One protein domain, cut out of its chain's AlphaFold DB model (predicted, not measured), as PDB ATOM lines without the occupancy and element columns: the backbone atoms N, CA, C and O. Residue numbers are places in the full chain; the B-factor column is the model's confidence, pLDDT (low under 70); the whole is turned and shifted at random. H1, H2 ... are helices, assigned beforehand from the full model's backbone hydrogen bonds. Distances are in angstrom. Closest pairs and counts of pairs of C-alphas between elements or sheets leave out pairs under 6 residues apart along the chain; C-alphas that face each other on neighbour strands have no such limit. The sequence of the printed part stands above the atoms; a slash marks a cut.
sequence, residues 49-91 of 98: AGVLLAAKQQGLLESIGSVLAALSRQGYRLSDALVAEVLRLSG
ATOM      1  N   ALA A  49      16.039 -44.347  13.073       90.25
ATOM      2  CA  ALA A  49      17.480 -44.598  13.119       90.25
ATOM      3  C   ALA A  49      17.880 -46.009  12.639       90.25
ATOM      4  O   ALA A  49      18.843 -46.161  11.892       90.25
ATOM      5  N   GLY A  50      17.121 -47.039  13.025       91.94
ATOM      6  CA  GLY A  50      17.374 -48.415  12.589       91.94
ATOM      7  C   GLY A  50      17.083 -48.620  11.102       91.94
ATOM      8  O   GLY A  50      17.813 -49.342  10.429       91.94
ATOM      9  N   VAL A  51      16.058 -47.941  10.576       92.88
ATOM     10  CA  VAL A  51      15.736 -47.946   9.140       92.88
ATOM     11  C   VAL A  51      16.847 -47.268   8.338       92.88
ATOM     12  O   VAL A  51      17.290 -47.815   7.330       92.88
ATOM     13  N   LEU A  52      17.348 -46.122   8.808       94.44
ATOM     14  CA  LEU A  52      18.456 -45.415   8.164       94.44
ATOM     15  C   LEU A  52      19.729 -46.269   8.145       94.44
ATOM     16  O   LEU A  52      20.354 -46.400   7.095       94.44
ATOM     17  N   LEU A  53      20.079 -46.911   9.267       94.25
ATOM     18  CA  LEU A  53      21.216 -47.836   9.344       94.25
ATOM     19  C   LEU A  53      21.101 -48.985   8.342       94.25
ATOM     20  O   LEU A  53      22.063 -49.270   7.631       94.25
ATOM     21  N   ALA A  54      19.923 -49.603   8.240       93.56
ATOM     22  CA  ALA A  54      19.686 -50.659   7.261       93.56
ATOM     23  C   ALA A  54      19.857 -50.150   5.820       93.56
ATOM     24  O   ALA A  54      20.501 -50.811   5.008       93.56
ATOM     25  N   ALA A  55      19.346 -48.955   5.508       95.00
ATOM     26  CA  ALA A  55      19.497 -48.350   4.187       95.00
ATOM     27  C   ALA A  55      20.971 -48.050   3.849       95.00
ATOM     28  O   ALA A  55      21.421 -48.342   2.742       95.00
ATOM     29  N   LYS A  56      21.756 -47.550   4.811       94.75
ATOM     30  CA  LYS A  56      23.204 -47.342   4.644       94.75
ATOM     31  C   LYS A  56      23.953 -48.644   4.384       94.75
ATOM     32  O   LYS A  56      24.775 -48.697   3.476       94.75
ATOM     33  N   GLN A  57      23.654 -49.695   5.145       92.25
ATOM     34  CA  GLN A  57      24.273 -51.014   4.965       92.25
ATOM     35  C   GLN A  57      23.968 -51.623   3.591       92.25
ATOM     36  O   GLN A  57      24.768 -52.395   3.072       92.25
ATOM     37  N   GLN A  58      22.836 -51.255   2.990       95.69
ATOM     38  CA  GLN A  58      22.459 -51.659   1.635       95.69
ATOM     39  C   GLN A  58      23.016 -50.734   0.538       95.69
ATOM     40  O   GLN A  58      22.715 -50.941  -0.633       95.69
ATOM     41  N   GLY A  59      23.802 -49.710   0.887       94.94
ATOM     42  CA  GLY A  59      24.338 -48.743  -0.077       94.94
ATOM     43  C   GLY A  59      23.296 -47.775  -0.649       94.94
ATOM     44  O   GLY A  59      23.581 -47.087  -1.621       94.94
ATOM     45  N   LEU A  60      22.099 -47.697  -0.053       96.69
ATOM     46  CA  LEU A  60      21.020 -46.796  -0.487       96.69
ATOM     47  C   LEU A  60      21.198 -45.362   0.028       96.69
ATOM     48  O   LEU A  60      20.514 -44.450  -0.431       96.69
ATOM     49  N   LEU A  61      22.083 -45.167   1.009       95.06
ATOM     50  CA  LEU A  61      22.423 -43.863   1.567       95.06
ATOM     51  C   LEU A  61      23.924 -43.621   1.453       95.06
ATOM     52  O   LEU A  61      24.722 -44.374   2.008       95.06
ATOM     53  N   GLU A  62      24.300 -42.517   0.815       93.00
ATOM     54  CA  GLU A  62      25.695 -42.076   0.759       93.00
ATOM     55  C   GLU A  62      26.192 -41.613   2.133       93.00
ATOM     56  O   GLU A  62      27.265 -42.030   2.569       93.00
ATOM     57  N   SER A  63      25.387 -40.833   2.865       94.69
ATOM     58  CA  SER A  63      25.658 -40.424   4.248       94.69
ATOM     59  C   SER A  63      24.390 -40.441   5.096       94.69
ATOM     60  O   SER A  63      23.392 -39.792   4.780       94.69
ATOM     61  N   ILE A  64      24.455 -41.147   6.223       95.50
ATOM     62  CA  ILE A  64      23.452 -41.058   7.282       95.50
ATOM     63  C   ILE A  64      23.517 -39.699   7.977       95.50
ATOM     64  O   ILE A  64      22.467 -39.142   8.291       95.50
ATOM     65  N   GLY A  65      24.715 -39.143   8.187       94.31
ATOM     66  CA  GLY A  65      24.892 -37.834   8.814       94.31
ATOM     67  C   GLY A  65      24.124 -36.725   8.098       94.31
ATOM     68  O   GLY A  65      23.396 -35.970   8.744       94.31
ATOM     69  N   SER A  66      24.185 -36.680   6.764       94.56
ATOM     70  CA  SER A  66      23.429 -35.706   5.962       94.56
ATOM     71  C   SER A  66      21.915 -35.839   6.144       94.56
ATOM     72  O   SER A  66      21.215 -34.831   6.273       94.56
ATOM     73  N   VAL A  67      21.399 -37.071   6.206       95.25
ATOM     74  CA  VAL A  67      19.967 -37.324   6.428       95.25
ATOM     75  C   VAL A  67      19.554 -36.912   7.840       95.25
ATOM     76  O   VAL A  67      18.540 -36.235   8.006       95.25
ATOM     77  N   LEU A  68      20.350 -37.249   8.859       93.94
ATOM     78  CA  LEU A  68      20.089 -36.851  10.245       93.94
ATOM     79  C   LEU A  68      20.090 -35.324  10.409       93.94
ATOM     80  O   LEU A  68      19.199 -34.774  11.059       93.94
ATOM     81  N   ALA A  69      21.029 -34.624   9.768       92.94
ATOM     82  CA  ALA A  69      21.071 -33.164   9.758       92.94
ATOM     83  C   ALA A  69      19.842 -32.559   9.057       92.94
ATOM     84  O   ALA A  69      19.252 -31.593   9.547       92.94
ATOM     85  N   ALA A  70      19.409 -33.138   7.932       94.56
ATOM     86  CA  ALA A  70      18.198 -32.709   7.238       94.56
ATOM     87  C   ALA A  70      16.940 -32.898   8.101       94.56
ATOM     88  O   ALA A  70      16.144 -31.968   8.211       94.56
ATOM     89  N   LEU A  71      16.799 -34.050   8.762       92.62
ATOM     90  CA  LEU A  71      15.695 -34.339   9.681       92.62
ATOM     91  C   LEU A  71      15.659 -33.359  10.860       92.62
ATOM     92  O   LEU A  71      14.597 -32.834  11.188       92.62
ATOM     93  N   SER A  72      16.820 -33.056  11.446       91.12
ATOM     94  CA  SER A  72      16.936 -32.081  12.537       91.12
ATOM     95  C   SER A  72      16.476 -30.681  12.112       91.12
ATOM     96  O   SER A  72      15.676 -30.055  12.808       91.12
ATOM     97  N   ARG A  73      16.869 -30.219  10.911       94.31
ATOM     98  CA  ARG A  73      16.396 -28.933  10.350       94.31
ATOM     99  C   ARG A  73      14.883 -28.886  10.126       94.31
ATOM    100  O   ARG A  73      14.305 -27.808  10.186       94.31
ATOM    101  N   GLN A  74      14.250 -30.033   9.888       93.88
ATOM    102  CA  GLN A  74      12.793 -30.165   9.756       93.88
ATOM    103  C   GLN A  74      12.084 -30.348  11.113       93.88
ATOM    104  O   GLN A  74      10.875 -30.557  11.159       93.88
ATOM    105  N   GLY A  75      12.815 -30.267  12.229       89.38
ATOM    106  CA  GLY A  75      12.262 -30.339  13.581       89.38
ATOM    107  C   GLY A  75      12.193 -31.744  14.181       89.38
ATOM    108  O   GLY A  75      11.652 -31.901  15.278       89.38
ATOM    109  N   TYR A  76      12.754 -32.764  13.522       88.44
ATOM    110  CA  TYR A  76      12.821 -34.111  14.086       88.44
ATOM    111  C   TYR A  76      13.876 -34.171  15.196       88.44
ATOM    112  O   TYR A  76      15.065 -33.940  14.965       88.44
ATOM    113  N   ARG A  77      13.448 -34.480  16.423       85.88
ATOM    114  CA  ARG A  77      14.322 -34.456  17.603       85.88
ATOM    115  C   ARG A  77      14.894 -35.838  17.894       85.88
ATOM    116  O   ARG A  77      14.175 -36.749  18.293       85.88
ATOM    117  N   LEU A  78      16.211 -35.957  17.773       86.12
ATOM    118  CA  LEU A  78      16.994 -37.105  18.222       86.12
ATOM    119  C   LEU A  78      17.955 -36.638  19.315       86.12
ATOM    120  O   LEU A  78      18.486 -35.536  19.239       86.12
ATOM    121  N   SER A  79      18.175 -37.461  20.338       89.81
ATOM    122  CA  SER A  79      19.204 -37.170  21.341       89.81
ATOM    123  C   SER A  79      20.595 -37.280  20.722       89.81
ATOM    124  O   SER A  79      20.836 -38.237  19.983       89.81
ATOM    125  N   ASP A  80      21.524 -36.417  21.123       91.00
ATOM    126  CA  ASP A  80      22.913 -36.438  20.641       91.00
ATOM    127  C   ASP A  80      23.577 -37.809  20.821       91.00
ATOM    128  O   ASP A  80      24.252 -38.296  19.921       91.00
ATOM    129  N   ALA A  81      23.293 -38.496  21.933       92.75
ATOM    130  CA  ALA A  81      23.781 -39.854  22.184       92.75
ATOM    131  C   ALA A  81      23.315 -40.867  21.120       92.75
ATOM    132  O   ALA A  81      24.078 -41.736  20.706       92.75
ATOM    133  N   LEU A  82      22.067 -40.746  20.652       90.88
ATOM    134  CA  LEU A  82      21.522 -41.609  19.603       90.88
ATOM    135  C   LEU A  82      22.114 -41.254  18.238       90.88
ATOM    136  O   LEU A  82      22.420 -42.154  17.465       90.88
ATOM    137  N   VAL A  83      22.300 -39.965  17.948       93.56
ATOM    138  CA  VAL A  83      22.957 -39.514  16.712       93.56
ATOM    139  C   VAL A  83      24.392 -40.036  16.655       93.56
ATOM    140  O   VAL A  83      24.770 -40.656  15.665       93.56
ATOM    141  N   ALA A  84      25.161 -39.855  17.730       94.06
ATOM    142  CA  ALA A  84      26.533 -40.338  17.833       94.06
ATOM    143  C   ALA A  84      26.615 -41.857  17.646       94.06
ATOM    144  O   ALA A  84      27.437 -42.340  16.870       94.06
ATOM    145  N   GLU A  85      25.725 -42.614  18.290       94.25
ATOM    146  CA  GLU A  85      25.695 -44.069  18.149       94.25
ATOM    147  C   GLU A  85      25.337 -44.511  16.725       94.25
ATOM    148  O   GLU A  85      25.936 -45.439  16.187       94.25
ATOM    149  N   VAL A  86      24.396 -43.828  16.074       94.06
ATOM    150  CA  VAL A  86      24.019 -44.121  14.688       94.06
ATOM    151  C   VAL A  86      25.172 -43.829  13.725       94.06
ATOM    152  O   VAL A  86      25.453 -44.659  12.864       94.06
ATOM    153  N   LEU A  87      25.877 -42.707  13.892       94.69
ATOM    154  CA  LEU A  87      27.078 -42.389  13.107       94.69
ATOM    155  C   LEU A  87      28.203 -43.403  13.348       94.69
ATOM    156  O   LEU A  87      28.948 -43.756  12.435       94.69
ATOM    157  N   ARG A  88      28.310 -43.918  14.574       94.81
ATOM    158  CA  ARG A  88      29.252 -44.982  14.918       94.81
ATOM    159  C   ARG A  88      28.942 -46.291  14.224       94.81
ATOM    160  O   ARG A  88      29.823 -46.891  13.611       94.81
ATOM    161  N   LEU A  89      27.687 -46.711  14.270       93.81
ATOM    162  CA  LEU A  89      27.227 -47.932  13.618       93.81
ATOM    163  C   LEU A  89      27.251 -47.839  12.086       93.81
ATOM    164  O   LEU A  89      27.326 -48.872  11.424       93.81
ATOM    165  N   SER A  90      27.201 -46.631  11.517       93.56
ATOM    166  CA  SER A  90      27.283 -46.409  10.070       93.56
ATOM    167  C   SER A  90      28.710 -46.277   9.528       93.56
ATOM    168  O   SER A  90      28.879 -46.178   8.312       93.56
ATOM    169  N   GLY A  91      29.724 -46.264  10.401       92.38
ATOM    170  CA  GLY A  91      31.115 -46.012  10.016       92.38
ATOM    171  C   GLY A  91      31.408 -44.546   9.674       92.38
ATOM    172  O   GLY A  91      32.431 -44.256   9.067       92.38
TER     173      GLY A  91
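What this domain is: This is residues 49 to 91 of the 98 residues of the protein "DUF3368 domain-containing protein" of Chromatiaceae bacterium (UniProt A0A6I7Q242). Three short helices make a small, loosely joined triangle: H2 and H3 run side by side in opposite directions as a helical hairpin, and H1 packs at the end of that pair where H2 starts and H3 finishes. H2 and H3 come closest at that same end, and at the other end residues 70 to 75 stick out. The printed part has 43 residues with three named helices, in the order H1, H2, H3, and no named strand; the class is all helix. The whole is compact, with a radius of gyration of the C-alphas of 9.7 A and spans of 26 by 19 by 14 A.

How they stand to each other: Look first at H2, residues 64 to 73, and H3, residues 80 to 89. They only just touch, with 3 pairs of C-alphas within 8 A, the closest being Gly 65 and Leu 87 at 6.6 A; they run opposite ways at a shallow tilt of 22 degrees. H1, residues 49 to 57, only just touches H2, also with 3 such pairs, the closest C-alphas being those of Leu 52 and Ile 64 at 6.7 A. This second hairpin runs opposite ways at a shallow tilt of 34.8 degrees, only just short of steep. H1 and H3 only just touch, again with 3 such pairs, closest at the C-alphas of Ala 49 and Val 86, 6.7 A; they run the same way at a shallow tilt of 24 degrees. The helix packing is mostly aligned, the three tilts being shallow. In H1, H2 and H3 every O i to N i+4 pair is within hydrogen-bond range.

Where its parts are: Find C-alpha 64 at (23.452, -41.058, 7.282); from there H2 runs 14.4 A to C-alpha 73. H3 spans 14.1 A and ends at C-alpha 89, (27.227, -47.932, 13.618). H1 begins at C-alpha 49, (17.480, -44.598, 13.119), and spans 12.4 A.

The domain as a whole: The two C-alphas farthest apart are those of Gln 58 and Gly 75, 26.5 A. The printed part has no cut, and both links are short. The mean pLDDT of the printed part is 93.1, and no printed residue is under 70.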